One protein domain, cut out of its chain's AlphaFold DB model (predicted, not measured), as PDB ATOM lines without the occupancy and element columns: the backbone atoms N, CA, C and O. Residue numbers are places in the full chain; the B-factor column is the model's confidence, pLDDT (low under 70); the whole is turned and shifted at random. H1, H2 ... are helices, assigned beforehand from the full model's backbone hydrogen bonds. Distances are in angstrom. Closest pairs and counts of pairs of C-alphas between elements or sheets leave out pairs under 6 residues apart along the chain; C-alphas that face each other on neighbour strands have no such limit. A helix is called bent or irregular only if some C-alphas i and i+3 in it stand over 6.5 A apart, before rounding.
ATOM      1  N   PRO A  20     108.029 149.046 209.847       94.94
ATOM      2  CA  PRO A  20     107.614 147.757 210.401       94.94
ATOM      3  C   PRO A  20     106.742 147.842 211.668       94.94
ATOM      4  O   PRO A  20     106.457 146.797 212.258       94.94
ATOM      5  N   LEU A  21     106.358 149.039 212.131       94.75
ATOM      6  CA  LEU A  21     105.493 149.175 213.309       94.75
ATOM      7  C   LEU A  21     104.073 148.704 213.015       94.75
ATOM      8  O   LEU A  21     103.551 148.910 211.920       94.75
ATOM      9  N   SER A  22     103.413 148.127 214.015       95.62
ATOM     10  CA  SER A  22     101.977 147.857 213.920       95.62
ATOM     11  C   SER A  22     101.150 149.146 213.940       95.62
ATOM     12  O   SER A  22     101.531 150.134 214.568       95.62
ATOM     13  N   ASP A  23      99.986 149.116 213.285       96.50
ATOM     14  CA  ASP A  23      99.088 150.275 213.163       96.50
ATOM     15  C   ASP A  23      98.698 150.868 214.529       96.50
ATOM     16  O   ASP A  23      98.657 152.086 214.693       96.50
ATOM     17  N   ASP A  24      98.468 150.013 215.531       94.88
ATOM     18  CA  ASP A  24      98.115 150.441 216.889       94.88
ATOM     19  C   ASP A  24      99.263 151.216 217.559       94.88
ATOM     20  O   ASP A  24      99.041 152.256 218.181       94.88
ATOM     21  N   VAL A  25     100.501 150.727 217.418       95.50
ATOM     22  CA  VAL A  25     101.694 151.389 217.969       95.50
ATOM     23  C   VAL A  25     101.971 152.687 217.222       95.50
ATOM     24  O   VAL A  25     102.304 153.694 217.848       95.50
ATOM     25  N   TRP A  26     101.785 152.683 215.902       96.44
ATOM     26  CA  TRP A  26     101.940 153.867 215.070       96.44
ATOM     27  C   TRP A  26     100.964 154.976 215.462       96.44
ATOM     28  O   TRP A  26     101.388 156.109 215.687       96.44
ATOM     29  N   ALA A  27      99.682 154.654 215.642       96.56
ATOM     30  CA  ALA A  27      98.677 155.626 216.060       96.56
ATOM     31  C   ALA A  27      99.017 156.260 217.425       96.56
ATOM     32  O   ALA A  27      98.975 157.483 217.582       96.56
ATOM     33  N   GLU A  28      99.421 155.452 218.411       95.88
ATOM     34  CA  GLU A  28      99.840 155.969 219.720       95.88
ATOM     35  C   GLU A  28     101.125 156.808 219.636       95.88
ATOM     36  O   GLU A  28     101.288 157.775 220.386       95.88
ATOM     37  N   PHE A  29     102.027 156.475 218.712       95.31
ATOM     38  CA  PHE A  29     103.238 157.245 218.464       95.31
ATOM     39  C   PHE A  29     102.957 158.605 217.814       95.31
ATOM     40  O   PHE A  29     103.555 159.604 218.214       95.31
ATOM     41  N   GLN A  30     102.018 158.685 216.871       95.31
ATOM     42  CA  GLN A  30     101.604 159.962 216.289       95.31
ATOM     43  C   GLN A  30     101.057 160.912 217.366       95.31
ATOM     44  O   GLN A  30     101.462 162.077 217.441       95.31
ATOM     45  N   ASP A  31     100.214 160.401 218.266       95.06
ATOM     46  CA  ASP A  31      99.724 161.173 219.410       95.06
ATOM     47  C   ASP A  31     100.863 161.599 220.349       95.06
ATOM     48  O   ASP A  31     100.892 162.737 220.829       95.06
ATOM     49  N   LEU A  32     101.825 160.704 220.603       94.75
ATOM     50  CA  LEU A  32     103.013 161.008 221.401       94.75
ATOM     51  C   LEU A  32     103.815 162.169 220.793       94.75
ATOM     52  O   LEU A  32     104.171 163.094 221.522       94.75
ATOM     53  N   ILE A  33     104.047 162.168 219.477       93.19
ATOM     54  CA  ILE A  33     104.762 163.245 218.771       93.19
ATOM     55  C   ILE A  33     104.059 164.591 218.978       93.19
ATOM     56  O   ILE A  33     104.708 165.585 219.323       93.19
ATOM     57  N   LEU A  34     102.731 164.639 218.819       94.12
ATOM     58  CA  LEU A  34     101.954 165.863 219.035       94.12
ATOM     59  C   LEU A  34     102.099 166.374 220.476       94.12
ATOM     60  O   LEU A  34     102.327 167.567 220.705       94.12
ATOM     61  N   LEU A  35     102.029 165.481 221.461       94.44
ATOM     62  CA  LEU A  35     102.193 165.840 222.869       94.44
ATOM     63  C   LEU A  35     103.614 166.326 223.179       94.44
ATOM     64  O   LEU A  35     103.774 167.312 223.901       94.44
ATOM     65  N   CYS A  36     104.642 165.715 222.592       92.38
ATOM     66  CA  CYS A  36     106.033 166.138 222.738       92.38
ATOM     67  C   CYS A  36     106.299 167.521 222.120       92.38
ATOM     68  O   CYS A  36     106.965 168.359 222.739       92.38
ATOM     69  N   HIS A  37     105.727 167.819 220.948       91.50
ATOM     70  CA  HIS A  37     105.775 169.167 220.364       91.50
ATOM     71  C   HIS A  37     105.031 170.195 221.213       91.50
ATOM     72  O   HIS A  37     105.522 171.310 221.399       91.50
ATOM     73  N   SER A  38     103.872 169.827 221.763       92.38
ATOM     74  CA  SER A  38     103.124 170.685 222.686       92.38
ATOM     75  C   SER A  38     103.929 170.966 223.959       92.38
ATOM     76  O   SER A  38     104.094 172.123 224.348       92.38
ATOM     77  N   HIS A  39     104.550 169.943 224.552       92.38
ATOM     78  CA  HIS A  39     105.458 170.096 225.690       92.38
ATOM     79  C   HIS A  39     106.591 171.088 225.386       92.38
ATOM     80  O   HIS A  39     106.811 172.028 226.152       92.38
ATOM     81  N   LYS A  40     107.274 170.925 224.243       90.50
ATOM     82  CA  LYS A  40     108.362 171.815 223.808       90.50
ATOM     83  C   LYS A  40     107.882 173.252 223.588       90.50
ATOM     84  O   LYS A  40     108.562 174.189 224.000       90.50
ATOM     85  N   HIS A  41     106.704 173.439 222.992       92.06
ATOM     86  CA  HIS A  41     106.089 174.758 222.828       92.06
ATOM     87  C   HIS A  41     105.886 175.458 224.177       92.06
ATOM     88  O   HIS A  41     106.375 176.571 224.378       92.06
ATOM     89  N   TRP A  42     105.225 174.793 225.129       92.56
ATOM     90  CA  TRP A  42     104.956 175.375 226.444       92.56
ATOM     91  C   TRP A  42     106.226 175.574 227.273       92.56
ATOM     92  O   TRP A  42     106.333 176.551 228.015       92.56
ATOM     93  N   GLU A  43     107.224 174.704 227.121       90.81
ATOM     94  CA  GLU A  43     108.544 174.909 227.709       90.81
ATOM     95  C   GLU A  43     109.205 176.194 227.184       90.81
ATOM     96  O   GLU A  43     109.696 177.002 227.980       90.81
ATOM     97  N   MET A  44     109.186 176.417 225.866       90.88
ATOM     98  CA  MET A  44     109.700 177.650 225.262       90.88
ATOM     99  C   MET A  44     108.914 178.875 225.736       90.88
ATOM    100  O   MET A  44     109.537 179.849 226.151       90.88
ATOM    101  N   ALA A  45     107.582 178.799 225.785       91.06
ATOM    102  CA  ALA A  45     106.733 179.884 226.279       91.06
ATOM    103  C   ALA A  45     107.053 180.255 227.739       91.06
ATOM    104  O   ALA A  45     107.147 181.432 228.085       91.06
ATOM    105  N   VAL A  46     107.289 179.263 228.610       92.62
ATOM    106  CA  VAL A  46     107.727 179.499 229.998       92.62
ATOM    107  C   VAL A  46     109.101 180.173 230.039       92.62
ATOM    108  O   VAL A  46     109.305 181.102 230.826       92.62
ATOM    109  N   ARG A  47     110.058 179.710 229.222       91.88
ATOM    110  CA  ARG A  47     111.409 180.292 229.149       91.88
ATOM    111  C   ARG A  47     111.365 181.741 228.655       91.88
ATOM    112  O   ARG A  47     112.023 182.597 229.246       91.88
ATOM    113  N   GLU A  48     110.576 182.018 227.624       91.31
ATOM    114  CA  GLU A  48     110.399 183.349 227.043       91.31
ATOM    115  C   GLU A  48     109.723 184.307 228.025       91.31
ATOM    116  O   GLU A  48     110.303 185.341 228.357       91.31
ATOM    117  N   ALA A  49     108.596 183.913 228.627       90.81
ATOM    118  CA  ALA A  49     107.907 184.725 229.631       90.81
ATOM    119  C   ALA A  49     108.814 185.075 230.827       90.81
ATOM    120  O   ALA A  49     108.778 186.193 231.350       90.81
ATOM    121  N   ARG A  50     109.673 184.140 231.260       92.69
ATOM    122  CA  ARG A  50     110.671 184.397 232.312       92.69
ATOM    123  C   ARG A  50     111.747 185.390 231.872       92.69
ATOM    124  O   ARG A  50     112.172 186.202 232.692       92.69
ATOM    125  N   ARG A  51     112.183 185.321 230.611       93.12
ATOM    126  CA  ARG A  51     113.201 186.209 230.035       93.12
ATOM    127  C   ARG A  51     112.688 187.638 229.861       93.12
ATOM    128  O   ARG A  51     113.420 188.575 230.163       93.12
ATOM    129  N   GLU A  52     111.462 187.803 229.376       90.31
ATOM    130  CA  GLU A  52     110.847 189.118 229.155       90.31
ATOM    131  C   GLU A  52     110.534 189.843 230.469       90.31
ATOM    132  O   GLU A  52     110.657 191.069 230.565       90.31
ATOM    133  N   GLY A  53     110.181 189.079 231.505       89.75
ATOM    134  CA  GLY A  53     109.784 189.613 232.799       89.75
ATOM    135  C   GLY A  53     108.389 190.255 232.773       89.75
ATOM    136  O   GLY A  53     107.672 190.201 231.774       89.75
ATOM    137  N   PRO A  54     107.959 190.878 233.882       85.81
ATOM    138  CA  PRO A  54     106.692 191.596 233.911       85.81
ATOM    139  C   PRO A  54     106.781 192.806 232.969       85.81
ATOM    140  O   PRO A  54     107.591 193.706 233.200       85.81
ATOM    141  N   GLY A  55     105.955 192.817 231.915       80.75
ATOM    142  CA  GLY A  55     105.988 193.820 230.842       80.75
ATOM    143  C   GLY A  55     106.070 195.273 231.334       80.75
ATOM    144  O   GLY A  55     105.576 195.639 232.401       80.75
ATOM    145  N   THR A  62     101.243 203.013 240.029       91.75
ATOM    146  CA  THR A  62     101.022 202.990 241.474       91.75
ATOM    147  C   THR A  62     101.623 201.709 242.068       91.75
ATOM    148  O   THR A  62     101.795 200.711 241.356       91.75
ATOM    149  N   PRO A  63     101.889 201.660 243.386       92.12
ATOM    150  CA  PRO A  63     102.316 200.424 244.044       92.12
ATOM    151  C   PRO A  63     101.354 199.248 243.809       92.12
ATOM    152  O   PRO A  63     101.788 198.101 243.696       92.12
ATOM    153  N   TYR A  64     100.051 199.527 243.697       92.00
ATOM    154  CA  TYR A  64      99.034 198.520 243.403       92.00
ATOM    155  C   TYR A  64      99.170 197.958 241.981       92.00
ATOM    156  O   TYR A  64      99.227 196.739 241.816       92.00
ATOM    157  N   THR A  65      99.276 198.815 240.958       91.50
ATOM    158  CA  THR A  65      99.369 198.365 239.555       91.50
ATOM    159  C   THR A  65     100.651 197.578 239.302       91.50
ATOM    160  O   THR A  65     100.616 196.548 238.632       91.50
ATOM    161  N   LEU A  66     101.759 197.980 239.934       90.00
ATOM    162  CA  LEU A  66     103.022 197.254 239.851       90.00
ATOM    163  C   LEU A  66     102.923 195.844 240.461       90.00
ATOM    164  O   LEU A  66     103.425 194.884 239.874       90.00
ATOM    165  N   ARG A  67     102.253 195.700 241.618       92.69
ATOM    166  CA  ARG A  67     101.994 194.391 242.250       92.69
ATOM    167  C   ARG A  67     101.059 193.526 241.407       92.69
ATOM    168  O   ARG A  67     101.353 192.350 241.214       92.69
ATOM    169  N   LYS A  68      99.967 194.100 240.892       92.88
ATOM    170  CA  LYS A  68      98.995 193.394 240.047       92.88
ATOM    171  C   LYS A  68      99.664 192.817 238.800       92.88
ATOM    172  O   LYS A  68      99.564 191.620 238.570       92.88
ATOM    173  N   ARG A  69     100.444 193.623 238.080       91.56
ATOM    174  CA  ARG A  69     101.163 193.173 236.885       91.56
ATOM    175  C   ARG A  69     102.185 192.075 237.181       91.56
ATOM    176  O   ARG A  69     102.299 191.117 236.427       91.56
ATOM    177  N   ARG A  70     102.930 192.183 238.290       92.81
ATOM    178  CA  ARG A  70     103.832 191.099 238.726       92.81
ATOM    179  C   ARG A  70     103.061 189.808 238.990       92.81
ATOM    180  O   ARG A  70     103.529 188.749 238.597       92.81
ATOM    181  N   ARG A  71     101.890 189.898 239.626       94.81
ATOM    182  CA  ARG A  71     101.021 188.741 239.864       94.81
ATOM    183  C   ARG A  71     100.514 188.138 238.554       94.81
ATOM    184  O   ARG A  71     100.588 186.931 238.402       94.81
ATOM    185  N   GLU A  72     100.037 188.953 237.619       93.56
ATOM    186  CA  GLU A  72      99.571 188.495 236.300       93.56
ATOM    187  C   GLU A  72     100.689 187.811 235.505       93.56
ATOM    188  O   GLU A  72     100.473 186.750 234.929       93.56
ATOM    189  N   TRP A  73     101.903 188.362 235.549       94.62
ATOM    190  CA  TRP A  73     103.081 187.737 234.948       94.62
ATOM    191  C   TRP A  73     103.373 186.355 235.552       94.62
ATOM    192  O   TRP A  73     103.514 185.384 234.809       94.62
ATOM    193  N   VAL A  74     103.384 186.230 236.885       96.06
ATOM    194  CA  VAL A  74     103.561 184.932 237.563       96.06
ATOM    195  C   VAL A  74     102.452 183.948 237.180       96.06
ATOM    196  O   VAL A  74     102.755 182.824 236.792       96.06
ATOM    197  N   LEU A  75     101.189 184.385 237.200       94.12
ATOM    198  CA  LEU A  75     100.044 183.551 236.820       94.12
ATOM    199  C   LEU A  75     100.141 183.060 235.368       94.12
ATOM    200  O   LEU A  75      99.787 181.918 235.088       94.12
ATOM    201  N   SER A  76     100.648 183.884 234.445       92.06
ATOM    202  CA  SER A  76     100.858 183.465 233.053       92.06
ATOM    203  C   SER A  76     101.910 182.355 232.937       92.06
ATOM    204  O   SER A  76     101.704 181.378 232.220       92.06
ATOM    205  N   ILE A  77     103.000 182.448 233.708       94.00
ATOM    206  CA  ILE A  77     104.046 181.420 233.763       94.00
ATOM    207  C   ILE A  77     103.499 180.130 234.378       94.00
ATOM    208  O   ILE A  77     103.818 179.041 233.904       94.00
ATOM    209  N   GLU A  78     102.696 180.229 235.437       95.06
ATOM    210  CA  GLU A  78     102.036 179.076 236.060       95.06
ATOM    211  C   GLU A  78     101.078 178.391 235.082       95.06
ATOM    212  O   GLU A  78     101.109 177.170 234.953       95.06
ATOM    213  N   HIS A  79     100.292 179.161 234.328       92.62
ATOM    214  CA  HIS A  79      99.386 178.622 233.317       92.62
ATOM    215  C   HIS A  79     100.135 177.847 232.223       92.62
ATOM    216  O   HIS A  79      99.800 176.694 231.951       92.62
ATOM    217  N   SER A  80     101.199 178.426 231.659       93.19
ATOM    218  CA  SER A  80     102.036 177.737 230.668       93.19
ATOM    219  C   SER A  80     102.740 176.507 231.254       93.19
ATOM    220  O   SER A  80     102.858 175.486 230.580       93.19
ATOM    221  N   ASN A  81     103.173 176.553 232.520       93.06
ATOM    222  CA  ASN A  81     103.724 175.374 233.193       93.06
ATOM    223  C   ASN A  81     102.683 174.261 233.348       93.06
ATOM    224  O   ASN A  81     103.017 173.108 233.101       93.06
ATOM    225  N   ASN A  82     101.438 174.583 233.705       93.19
ATOM    226  CA  ASN A  82     100.376 173.584 233.818       93.19
ATOM    227  C   ASN A  82     100.141 172.862 232.487       93.19
ATOM    228  O   ASN A  82     100.030 171.637 232.474       93.19
ATOM    229  N   HIS A  83     100.135 173.590 231.365       93.44
ATOM    230  CA  HIS A  83     100.035 172.979 230.035       93.44
ATOM    231  C   HIS A  83     101.245 172.114 229.699       93.44
ATOM    232  O   HIS A  83     101.079 170.978 229.262       93.44
ATOM    233  N   LYS A  84     102.460 172.599 229.981       91.69
ATOM    234  CA  LYS A  84     103.697 171.822 229.822       91.69
ATOM    235  C   LYS A  84     103.626 170.498 230.592       91.69
ATOM    236  O   LYS A  84     103.803 169.438 230.002       91.69
ATOM    237  N   TYR A  85     103.321 170.537 231.889       90.50
ATOM    238  CA  TYR A  85     103.239 169.330 232.720       90.50
ATOM    239  C   TYR A  85     102.100 168.409 232.288       90.50
ATOM    240  O   TYR A  85     102.262 167.191 232.272       90.50
ATOM    241  N   ARG A  86     100.969 168.972 231.847       92.31
ATOM    242  CA  ARG A  86      99.874 168.180 231.287       92.31
ATOM    243  C   ARG A  86     100.293 167.446 230.012       92.31
ATOM    244  O   ARG A  86      99.970 166.268 229.885       92.31
ATOM    245  N   ALA A  87     101.017 168.104 229.107       92.06
ATOM    246  CA  ALA A  87     101.560 167.476 227.904       92.06
ATOM    247  C   ALA A  87     102.544 166.351 228.246       92.06
ATOM    248  O   ALA A  87     102.401 165.250 227.723       92.06
ATOM    249  N   ALA A  88     103.467 166.589 229.184       90.88
ATOM    250  CA  ALA A  88     104.393 165.565 229.675       90.88
ATOM    251  C   ALA A  88     103.657 164.358 230.277       90.88
ATOM    252  O   ALA A  88     104.005 163.214 230.004       90.88
ATOM    253  N   PHE A  89     102.603 164.595 231.063       90.25
ATOM    254  CA  PHE A  89     101.817 163.532 231.695       90.25
ATOM    255  C   PHE A  89     101.128 162.653 230.653       90.25
ATOM    256  O   PHE A  89     101.151 161.426 230.738       90.25
ATOM    257  N   LEU A  90     100.514 163.286 229.653       92.69
ATOM    258  CA  LEU A  90      99.847 162.578 228.569       92.69
ATOM    259  C   LEU A  90     100.857 161.822 227.697       92.69
ATOM    260  O   LEU A  90     100.606 160.667 227.364       92.69
ATOM    261  N   ALA A  91     102.012 162.424 227.395       92.12
ATOM    262  CA  ALA A  91     103.092 161.778 226.653       92.12
ATOM    263  C   ALA A  91     103.629 160.545 227.397       92.12
ATOM    264  O   ALA A  91     103.760 159.473 226.808       92.12
ATOM    265  N   ALA A  92     103.851 160.649 228.711       90.19
ATOM    266  CA  ALA A  92     104.202 159.506 229.554       90.19
ATOM    267  C   ALA A  92     103.142 158.397 229.462       90.19
ATOM    268  O   ALA A  92     103.478 157.231 229.270       90.19
ATOM    269  N   GLY A  93     101.858 158.767 229.527       90.25
ATOM    270  CA  GLY A  93     100.741 157.838 229.362       90.25
ATOM    271  C   GLY A  93     100.758 157.109 228.015       90.25
ATOM    272  O   GLY A  93     100.507 155.905 227.980       90.25
ATOM    273  N   LYS A  94     101.112 157.801 226.923       92.44
ATOM    274  CA  LYS A  94     101.277 157.196 225.591       92.44
ATOM    275  C   LYS A  94     102.428 156.197 225.556       92.44
ATOM    276  O   LYS A  94     102.232 155.081 225.090       92.44
ATOM    277  N   ILE A  95     103.583 156.532 226.135       91.31
ATOM    278  CA  ILE A  95     104.713 155.594 226.235       91.31
ATOM    279  C   ILE A  95     104.326 154.357 227.055       91.31
ATOM    280  O   ILE A  95     104.598 153.238 226.631       91.31
ATOM    281  N   CYS A  96     103.641 154.528 228.191       88.94
ATOM    282  CA  CYS A  96     103.154 153.395 228.983       88.94
ATOM    283  C   CYS A  96     102.137 152.536 228.215       88.94
ATOM    284  O   CYS A  96     102.134 151.316 228.365       88.94
ATOM    285  N   ARG A  97     101.284 153.151 227.385       90.75
ATOM    286  CA  ARG A  97     100.318 152.432 226.546       90.75
ATOM    287  C   ARG A  97     100.997 151.647 225.427       90.75
ATOM    288  O   ARG A  97     100.671 150.483 225.239       90.75
ATOM    289  N   ILE A  98     101.978 152.241 224.748       91.94
ATOM    290  CA  ILE A  98     102.814 151.527 223.774       91.94
ATOM    291  C   ILE A  98     103.510 150.349 224.466       91.94
ATOM    292  O   ILE A  98     103.435 149.221 223.987       91.94
ATOM    293  N   ALA A  99     104.106 150.577 225.641       89.94
ATOM    294  CA  ALA A  99     104.776 149.527 226.401       89.94
ATOM    295  C   ALA A  99     103.830 148.380 226.787       89.94
ATOM    296  O   ALA A  99     104.223 147.219 226.699       89.94
ATOM    297  N   SER A 100     102.584 148.674 227.184       89.50
ATOM    298  CA  SER A 100     101.603 147.642 227.540       89.50
ATOM    299  C   SER A 100     101.127 146.827 226.334       89.50
ATOM    300  O   SER A 100     100.926 145.622 226.468       89.50
ATOM    301  N   MET A 101     101.025 147.441 225.151       90.31
ATOM    302  CA  MET A 101     100.656 146.761 223.900       90.31
ATOM    303  C   MET A 101     101.684 145.709 223.455       90.31
ATOM    304  O   MET A 101     101.333 144.760 222.753       90.31
ATOM    305  N   VAL A 102     102.951 145.862 223.857       89.50
ATOM    306  CA  VAL A 102     104.076 145.065 223.335       89.50
ATOM    307  C   VAL A 102     104.704 144.118 224.361       89.50
ATOM    308  O   VAL A 102     105.680 143.443 224.033       89.50
ATOM    309  N   GLN A 103     104.169 144.029 225.588       81.31
ATOM    310  CA  GLN A 103     104.771 143.242 226.683       81.31
ATOM    311  C   GLN A 103     105.037 141.777 226.311       81.31
ATOM    312  O   GLN A 103     106.075 141.226 226.672       81.31
ATOM    313  N   GLU A 104     104.126 141.163 225.558       83.88
ATOM    314  CA  GLU A 104     104.211 139.756 225.147       83.88
ATOM    315  C   GLU A 104     104.967 139.560 223.820       83.88
ATOM    316  O   GLU A 104     105.191 138.431 223.389       83.88
ATOM    317  N   ARG A 105     105.394 140.649 223.166       82.44
ATOM    318  CA  ARG A 105     106.005 140.650 221.826       82.44
ATOM    319  C   ARG A 105     107.512 140.915 221.875       82.44
ATOM    320  O   ARG A 105     108.036 141.649 221.034       82.44
ATOM    321  N   GLN A 106     108.221 140.360 222.860       81.88
ATOM    322  CA  GLN A 106     109.671 140.564 222.990       81.88
ATOM    323  C   GLN A 106     110.410 140.208 221.693       81.88
ATOM    324  O   GLN A 106     110.163 139.168 221.086       81.88
ATOM    325  N   GLY A 107     111.315 141.091 221.268       80.94
ATOM    326  CA  GLY A 107     112.075 140.937 220.025       80.94
ATOM    327  C   GLY A 107     111.346 141.382 218.752       80.94
ATOM    328  O   GLY A 107     111.975 141.416 217.699       80.94
ATOM    329  N   SER A 108     110.065 141.763 218.827       91.94
ATOM    330  CA  SER A 108     109.374 142.409 217.704       91.94
ATOM    331  C   SER A 108     109.878 143.844 217.468       91.94
ATOM    332  O   SER A 108     110.384 144.470 218.408       91.94
ATOM    333  N   PRO A 109     109.696 144.394 216.251       93.25
ATOM    334  CA  PRO A 109     109.970 145.803 215.956       93.25
ATOM    335  C   PRO A 109     109.282 146.758 216.942       93.25
ATOM    336  O   PRO A 109     109.931 147.633 217.511       93.25
ATOM    337  N   ASP A 110     108.002 146.511 217.242       93.81
ATOM    338  CA  ASP A 110     107.218 147.293 218.205       93.81
ATOM    339  C   ASP A 110     107.851 147.305 219.607       93.81
ATOM    340  O   ASP A 110     107.904 148.337 220.278       93.81
ATOM    341  N   TRP A 111     108.350 146.152 220.065       91.88
ATOM    342  CA  TRP A 111     108.989 146.037 221.375       91.88
ATOM    343  C   TRP A 111     110.319 146.792 221.432       91.88
ATOM    344  O   TRP A 111     110.584 147.505 222.401       91.88
ATOM    345  N   GLN A 112     111.142 146.675 220.387       92.12
ATOM    346  CA  GLN A 112     112.410 147.405 220.291       92.12
ATOM    347  C   GLN A 112     112.179 148.918 220.263       92.12
ATOM    348  O   GLN A 112     112.845 149.663 220.986       92.12
ATOM    349  N   PHE A 113     111.194 149.356 219.481       93.31
ATOM    350  CA  PHE A 113     110.765 150.743 219.405       93.31
ATOM    351  C   PHE A 113     110.272 151.263 220.761       93.31
ATOM    352  O   PHE A 113     110.738 152.300 221.238       93.31
ATOM    353  N   SER A 114     109.404 150.510 221.443       92.19
ATOM    354  CA  SER A 114     108.926 150.868 222.780       92.19
ATOM    355  C   SER A 114     110.068 151.020 223.786       92.19
ATOM    356  O   SER A 114     110.033 151.938 224.611       92.19
ATOM    357  N   LEU A 115     111.069 150.136 223.738       90.38
ATOM    358  CA  LEU A 115     112.229 150.226 224.619       90.38
ATOM    359  C   LEU A 115     113.072 151.465 224.293       90.38
ATOM    360  O   LEU A 115     113.470 152.181 225.210       90.38
ATOM    361  N   ALA A 116     113.291 151.758 223.009       91.81
ATOM    362  CA  ALA A 116     114.020 152.945 222.572       91.81
ATOM    363  C   ALA A 116     113.330 154.244 223.000       91.81
ATOM    364  O   ALA A 116     114.009 155.150 223.481       91.81
ATOM    365  N   LEU A 117     111.997 154.328 222.898       91.06
ATOM    366  CA  LEU A 117     111.231 155.498 223.347       91.06
ATOM    367  C   LEU A 117     111.460 155.761 224.832       91.06
ATOM    368  O   LEU A 117     111.792 156.877 225.231       91.06
ATOM    369  N   ALA A 118     111.315 154.717 225.647       87.94
ATOM    370  CA  ALA A 118     111.449 154.828 227.088       87.94
ATOM    371  C   ALA A 118     112.903 155.090 227.515       87.94
ATOM    372  O   ALA A 118     113.148 155.815 228.480       87.94
ATOM    373  N   LEU A 119     113.882 154.567 226.770       88.69
ATOM    374  CA  LEU A 119     115.273 154.965 226.928       88.69
ATOM    375  C   LEU A 119     115.433 156.446 226.596       88.69
ATOM    376  O   LEU A 119     115.919 157.166 227.457       88.69
ATOM    377  N   ALA A 120     114.978 156.923 225.437       89.06
ATOM    378  CA  ALA A 120     115.207 158.285 224.953       89.06
ATOM    379  C   ALA A 120     114.733 159.362 225.939       89.06
ATOM    380  O   ALA A 120     115.508 160.262 226.261       89.06
ATOM    381  N   VAL A 121     113.525 159.227 226.494       84.25
ATOM    382  CA  VAL A 121     112.975 160.198 227.461       84.25
ATOM    383  C   VAL A 121     113.510 160.036 228.885       84.25
ATOM    384  O   VAL A 121     113.306 160.916 229.718       84.25
ATOM    385  N   GLY A 122     114.203 158.931 229.173       79.00
ATOM    386  CA  GLY A 122     114.785 158.626 230.476       79.00
ATOM    387  C   GLY A 122     114.138 157.419 231.162       79.00
ATOM    388  O   GLY A 122     112.920 157.245 231.172       79.00
ATOM    389  N   ARG A 123     114.983 156.607 231.821       60.88
ATOM    390  CA  ARG A 123     114.639 155.302 232.428       60.88
ATOM    391  C   ARG A 123     113.441 155.311 233.386       60.88
ATOM    392  O   ARG A 123     112.862 154.255 233.614       60.88
ATOM    393  N   HIS A 124     113.069 156.460 233.944       60.06
ATOM    394  CA  HIS A 124     111.959 156.570 234.891       60.06
ATOM    395  C   HIS A 124     110.592 156.232 234.275       60.06
ATOM    396  O   HIS A 124     109.691 155.843 235.007       60.06
ATOM    397  N   VAL A 125     110.451 156.284 232.945       55.41
ATOM    398  CA  VAL A 125     109.196 155.939 232.248       55.41
ATOM    399  C   VAL A 125     109.044 154.418 232.014       55.41
ATOM    400  O   VAL A 125     107.965 153.944 231.671       55.41
ATOM    401  N   ILE A 126     110.090 153.615 232.255       55.66
ATOM    402  CA  ILE A 126     110.138 152.180 231.895       55.66
ATOM    403  C   ILE A 126     109.284 151.279 232.814       55.66
ATOM    404  O   ILE A 126     108.994 150.142 232.456       55.66
ATOM    405  N   LEU A 127     108.848 151.744 233.990       51.38
ATOM    406  CA  LEU A 127     108.318 150.857 235.041       51.38
ATOM    407  C   LEU A 127     106.913 151.226 235.536       51.38
ATOM    408  O   LEU A 127     106.672 151.243 236.739       51.38
ATOM    409  N   ASN A 128     105.977 151.503 234.620       54.53
ATOM    410  CA  ASN A 128     104.579 151.851 234.944       54.53
ATOM    411  C   ASN A 128     104.428 153.060 235.885       54.53
ATOM    412  O   ASN A 128     103.361 153.273 236.463       54.53
ATOM    413  N   ASP A 129     105.484 153.856 236.033       60.16
ATOM    414  CA  ASP A 129     105.539 154.948 236.984       60.16
ATOM    415  C   ASP A 129     105.523 156.288 236.243       60.16
ATOM    416  O   ASP A 129     106.550 156.877 235.906       60.16
ATOM    417  N   ILE A 130     104.310 156.774 235.967       61.59
ATOM    418  CA  ILE A 130     104.081 158.072 235.312       61.59
ATOM    419  C   ILE A 130     104.629 159.232 236.170       61.59
ATOM    420  O   ILE A 130     104.806 160.342 235.670       61.59
ATOM    421  N   THR A 131     104.956 159.011 237.451       61.94
ATOM    422  CA  THR A 131     105.399 160.083 238.355       61.94
ATOM    423  C   THR A 131     106.684 160.775 237.889       61.94
ATOM    424  O   THR A 131     106.829 161.976 238.109       61.94
ATOM    425  N   GLY A 132     107.549 160.094 237.127       62.12
ATOM    426  CA  GLY A 132     108.785 160.659 236.563       62.12
ATOM    427  C   GLY A 132     108.612 161.623 235.377       62.12
ATOM    428  O   GLY A 132     109.598 162.145 234.868       62.12
ATOM    429  N   HIS A 133     107.386 161.881 234.917       67.19
ATOM    430  CA  HIS A 133     107.123 162.710 233.733       67.19
ATOM    431  C   HIS A 133     107.655 164.157 233.800       67.19
ATOM    432  O   HIS A 133     107.942 164.747 232.763       67.19
ATOM    433  N   GLU A 134     107.815 164.748 234.987       67.12
ATOM    434  CA  GLU A 134     108.297 166.131 235.118       67.12
ATOM    435  C   GLU A 134     109.797 166.286 234.825       67.12
ATOM    436  O   GLU A 134     110.246 167.389 234.506       67.12
ATOM    437  N   THR A 135     110.568 165.200 234.944       70.12
ATOM    438  CA  THR A 135     112.020 165.169 234.707       70.12
ATOM    439  C   THR A 135     112.396 164.472 233.401       70.12
ATOM    440  O   THR A 135     113.570 164.461 233.036       70.12
ATOM    441  N   ALA A 136     111.417 163.902 232.697       78.31
ATOM    442  CA  ALA A 136     111.625 163.196 231.444       78.31
ATOM    443  C   ALA A 136     111.895 164.157 230.275       78.31
ATOM    444  O   ALA A 136     111.307 165.234 230.151       78.31
ATOM    445  N   GLU A 137     112.767 163.734 229.364       83.00
ATOM    446  CA  GLU A 137     113.236 164.535 228.233       83.00
ATOM    447  C   GLU A 137     112.279 164.447 227.033       83.00
ATOM    448  O   GLU A 137     112.683 164.154 225.911       83.00
ATOM    449  N   PHE A 138     110.985 164.719 227.231       84.12
ATOM    450  CA  PHE A 138     109.977 164.609 226.162       84.12
ATOM    451  C   PHE A 138     110.271 165.470 224.930       84.12
ATOM    452  O   PHE A 138     109.849 165.126 223.828       84.12
ATOM    453  N   GLY A 139     111.031 166.559 225.092       78.56
ATOM    454  CA  GLY A 139     111.500 167.379 223.973       78.56
ATOM    455  C   GLY A 139     112.351 166.609 222.954       78.56
ATOM    456  O   GLY A 139     112.407 167.028 221.800       78.56
ATOM    457  N   VAL A 140     112.961 165.483 223.351       80.69
ATOM    458  CA  VAL A 140     113.720 164.580 222.469       80.69
ATOM    459  C   VAL A 140     112.836 163.923 221.415       80.69
ATOM    460  O   VAL A 140     113.270 163.758 220.282       80.69
ATOM    461  N   LEU A 141     111.589 163.608 221.766       85.50
ATOM    462  CA  LEU A 141     110.638 162.929 220.882       85.50
ATOM    463  C   LEU A 141     109.730 163.899 220.111       85.50
ATOM    464  O   LEU A 141     108.766 163.488 219.471       85.50
ATOM    465  N   ALA A 142     110.021 165.202 220.147       83.56
ATOM    466  CA  ALA A 142     109.370 166.192 219.290       83.56
ATOM    467  C   ALA A 142     109.958 166.130 217.867       83.56
ATOM    468  O   ALA A 142     110.542 167.101 217.374       83.56
ATOM    469  N   PHE A 143     109.868 164.955 217.239       85.12
ATOM    470  CA  PHE A 143     110.464 164.665 215.940       85.12
ATOM    471  C   PHE A 143     109.890 165.550 214.839       85.12
ATOM    472  O   PHE A 143     108.718 165.916 214.852       85.12
ATOM    473  N   THR A 144     110.730 165.894 213.869       84.25
ATOM    474  CA  THR A 144     110.312 166.608 212.648       84.25
ATOM    475  C   THR A 144     110.214 165.684 211.439       84.25
ATOM    476  O   THR A 144     109.591 166.057 210.452       84.25
ATOM    477  N   ALA A 145     110.807 164.497 211.544       87.94
ATOM    478  CA  ALA A 145     110.760 163.395 210.598       87.94
ATOM    479  C   ALA A 145     111.019 162.098 211.380       87.94
ATOM    480  O   ALA A 145     111.668 162.149 212.431       87.94
ATOM    481  N   PHE A 146     110.518 160.977 210.874       90.62
ATOM    482  CA  PHE A 146     110.809 159.638 211.385       90.62
ATOM    483  C   PHE A 146     110.673 158.643 210.241       90.62
ATOM    484  O   PHE A 146     109.643 158.633 209.572       90.62
ATOM    485  N   ASP A 147     111.665 157.794 210.026       91.38
ATOM    486  CA  ASP A 147     111.584 156.748 209.010       91.38
ATOM    487  C   ASP A 147     111.679 155.363 209.646       91.38
ATOM    488  O   ASP A 147     112.764 154.858 209.933       91.38
ATOM    489  N   GLY A 148     110.525 154.728 209.856       88.12
ATOM    490  CA  GLY A 148     110.457 153.406 210.463       88.12
ATOM    491  C   GLY A 148     111.242 152.337 209.701       88.12
ATOM    492  O   GLY A 148     111.750 151.419 210.334       88.12
ATOM    493  N   ASP A 149     111.395 152.451 208.380       89.31
ATOM    494  CA  ASP A 149     112.103 151.445 207.577       89.31
ATOM    495  C   ASP A 149     113.622 151.467 207.799       89.31
ATOM    496  O   ASP A 149     114.293 150.447 207.619       89.31
ATOM    497  N   THR A 150     114.176 152.616 208.195       86.88
ATOM    498  CA  THR A 150     115.621 152.800 208.402       86.88
ATOM    499  C   THR A 150     116.000 152.913 209.874       86.88
ATOM    500  O   THR A 150     117.077 152.463 210.278       86.88
ATOM    501  N   GLU A 151     115.128 153.491 210.696       87.06
ATOM    502  CA  GLU A 151     115.384 153.690 212.117       87.06
ATOM    503  C   GLU A 151     115.125 152.411 212.922       87.06
ATOM    504  O   GLU A 151     115.877 152.122 213.861       87.06
ATOM    505  N   ILE A 152     114.128 151.606 212.530       86.06
ATOM    506  CA  ILE A 152     113.755 150.376 213.236       86.06
ATOM    507  C   ILE A 152     114.528 149.185 212.668       86.06
ATOM    508  O   ILE A 152     114.483 148.885 211.480       86.06
ATOM    509  N   GLY A 153     115.237 148.478 213.547       76.00
ATOM    510  CA  GLY A 153     116.158 147.393 213.187       76.00
ATOM    511  C   GLY A 153     117.544 147.560 213.811       76.00
ATOM    512  O   GLY A 153     118.316 146.603 213.881       76.00
ATOM    513  N   ASN A 154     117.836 148.755 214.332       77.69
ATOM    514  CA  ASN A 154     118.973 149.005 215.214       77.69
ATOM    515  C   ASN A 154     118.664 148.571 216.658       77.69
ATOM    516  O   ASN A 154     117.509 148.359 217.030       77.69
ATOM    517  N   SER A 155     119.693 148.461 217.506       89.56
ATOM    518  CA  SER A 155     119.460 148.233 218.934       89.56
ATOM    519  C   SER A 155     118.697 149.415 219.559       89.56
ATOM    520  O   SER A 155     118.916 150.568 219.164       89.56
ATOM    521  N   PRO A 156     117.821 149.172 220.552       89.56
ATOM    522  CA  PRO A 156     117.068 150.232 221.225       89.56
ATOM    523  C   PRO A 156     117.936 151.339 221.824       89.56
ATOM    524  O   PRO A 156     117.559 152.510 221.805       89.56
ATOM    525  N   GLU A 157     119.124 150.987 222.311       91.00
ATOM    526  CA  GLU A 157     120.118 151.930 222.809       91.00
ATOM    527  C   GLU A 157     120.580 152.883 221.700       91.00
ATOM    528  O   GLU A 157     120.512 154.098 221.891       91.00
ATOM    529  N   ASN A 158     120.948 152.348 220.530       89.94
ATOM    530  CA  ASN A 158     121.421 153.139 219.391       89.94
ATOM    531  C   ASN A 158     120.321 154.063 218.858       89.94
ATOM    532  O   ASN A 158     120.588 155.233 218.587       89.94
ATOM    533  N   MET A 159     119.083 153.564 218.755       90.75
ATOM    534  CA  MET A 159     117.925 154.386 218.382       90.75
ATOM    535  C   MET A 159     117.754 155.554 219.361       90.75
ATOM    536  O   MET A 159     117.723 156.717 218.963       90.75
ATOM    537  N   SER A 160     117.730 155.258 220.665       90.00
ATOM    538  CA  SER A 160     117.525 156.276 221.697       90.00
ATOM    539  C   SER A 160     118.631 157.338 221.731       90.00
ATOM    540  O   SER A 160     118.356 158.521 221.951       90.00
ATOM    541  N   GLU A 161     119.883 156.941 221.499       88.94
ATOM    542  CA  GLU A 161     121.031 157.843 221.455       88.94
ATOM    543  C   GLU A 161     120.999 158.740 220.214       88.94
ATOM    544  O   GLU A 161     121.222 159.951 220.329       88.94
ATOM    545  N   ALA A 162     120.649 158.180 219.052       87.38
ATOM    546  CA  ALA A 162     120.486 158.939 217.817       87.38
ATOM    547  C   ALA A 162     119.409 160.026 217.970       87.38
ATOM    548  O   ALA A 162     119.652 161.192 217.650       87.38
ATOM    549  N   TRP A 163     118.258 159.679 218.549       89.50
ATOM    550  CA  TRP A 163     117.159 160.617 218.793       89.50
ATOM    551  C   TRP A 163     117.548 161.752 219.745       89.50
ATOM    552  O   TRP A 163     117.298 162.927 219.458       89.50
ATOM    553  N   ARG A 164     118.221 161.431 220.858       85.81
ATOM    554  CA  ARG A 164     118.737 162.445 221.796       85.81
ATOM    555  C   ARG A 164     119.743 163.376 221.136       85.81
ATOM    556  O   ARG A 164     119.668 164.590 221.323       85.81
ATOM    557  N   THR A 165     120.652 162.822 220.339       83.38
ATOM    558  CA  THR A 165     121.676 163.596 219.628       83.38
ATOM    559  C   THR A 165     121.045 164.544 218.610       83.38
ATOM    560  O   THR A 165     121.384 165.728 218.581       83.38
ATOM    561  N   ALA A 166     120.069 164.072 217.829       76.69
ATOM    562  CA  ALA A 166     119.352 164.905 216.863       76.69
ATOM    563  C   ALA A 166     118.583 166.052 217.538       76.69
ATOM    564  O   ALA A 166     118.637 167.198 217.083       76.69
ATOM    565  N   SER A 167     117.934 165.773 218.673       71.62
ATOM    566  CA  SER A 167     117.259 166.789 219.484       71.62
ATOM    567  C   SER A 167     118.223 167.863 220.007       71.62
ATOM    568  O   SER A 167     117.927 169.057 219.909       71.62
ATOM    569  N   ALA A 168     119.398 167.460 220.505       60.34
ATOM    570  CA  ALA A 168     120.413 168.374 221.034       60.34
ATOM    571  C   ALA A 168     120.997 169.314 219.963       60.34
ATOM    572  O   ALA A 168     121.322 170.464 220.260       60.34
ATOM    573  N   LEU A 169     121.099 168.841 218.720       55.59
ATOM    574  CA  LEU A 169     121.601 169.614 217.581       55.59
ATOM    575  C   LEU A 169     120.532 170.512 216.933       55.59
ATOM    576  O   LEU A 169     120.854 171.312 216.055       55.59
ATOM    577  N   GLY A 170     119.265 170.414 217.358       50.41
ATOM    578  CA  GLY A 170     118.155 171.170 216.768       50.41
ATOM    579  C   GLY A 170     117.885 170.820 215.298       50.41
ATOM    580  O   GLY A 170     117.238 171.600 214.598       50.41
TER     581      GLY A 170
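AT A GLANCE: This is residues 20 to 55 and 62 to 170 of the 177 residues of an uncharacterized protein of bacterium MnTg02 (UniProt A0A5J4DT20). Two long helices, H1 and H2, lie side by side and run opposite ways, and the smaller helices H3, H4, H5, H6 and H8 gather along one side of this pair, over the part away from the cut. Toward the cut, H1 and H2 run on beyond the smaller helices and make the long axis. H6 sits between H1, H3 and H8, while H3 folds back on H2 as a hairpin. The printed part has 145 residues with eight named helices, H1 to H8 in chain order, and no named strand: the class is all helix. The whole is loose, with a radius of gyration of the C-alphas of 18.0 A and spans of 66 by 29 by 23 A.

HOW THE PARTS SIT: H1, residues 23 to 52, touches H2, residues 63 to 101, at a shallow tilt of 19 degrees, opposite ways; their closest C-alphas, of His 39 and Lys 84, are 4.8 A apart. H3, residues 109 to 121, forms a helical hairpin with H2 and touches its residues 95 to 99 alone, at a shallow tilt of 26 degrees; the closest C-alphas, of Ala 99 and Ser 114, are 5.7 A apart. H4, residues 123 to 127, touches H3, with the C-alphas of Ala 118 and Ile 126 closest at 5.6 A. H5, residues 130 to 134, touches residues 85 to 96 of H2 alone, closest at the C-alphas of Ala 88 and His 133, 5.7 A apart; H4 and H5 touch only at the corner by their link. H6, residues 138 to 141, touches residues 32 to 40 of H1 alone, with the C-alphas of Lys 40 and Gly 139 closest at 5.4 A. H7, residues 148 to 151, touches no helix. H8, residues 156 to 168, touches H3 at a steep tilt of 44 degrees, the same way, with the C-alphas of Ala 116 and Pro 156 closest at 4.3 A. H8 also touches H6, with the C-alphas of Val 140 and Ser 167 closest at 5.1 A, and is apart from H1 and H2. Of the 3 pairs of helices that touch and have a tilt, those touching only at the corner or at their ends left out, 2 are at a shallow tilt, a packing only just mostly aligned. In H1, H2, H3 and H8 every O i to N i+4 pair is within hydrogen-bond range; H4 and H5 each have 0 of 1, and 1 of 2 O i to N i+3 pairs, and H6 and H7 are too short for an O i to N i+4 pair.

IN THESE COORDINATES: H1 begins at C-alpha 23, (99.088, 150.275, 213.163), and is 43.6 A long. H2 ends at C-alpha 101, (100.656, 146.761, 223.900), and is 57.3 A long. H3 is 18.7 A long. H4 is irregular, but only just, with C-alphas 124 and 127 6.8 A apart; H5 is irregular, with C-alphas 131 and 134 7.4 A apart. H8 is 18.4 A long and ends at C-alpha 168, (120.413, 168.374, 221.034).

THE WHOLE: The two C-alphas farthest apart, of Thr 62 and Gly 107, are 66.6 A apart. Residues 56 to 61 are not printed, and C-alphas 55 and 62 are 14.9 A apart across this cut, in the link from H1 to H2. Of the links that are printed whole, none is long. The mean pLDDT of the printed part is 86.6, with residues 123 to 134 and 168 to 170 under 70.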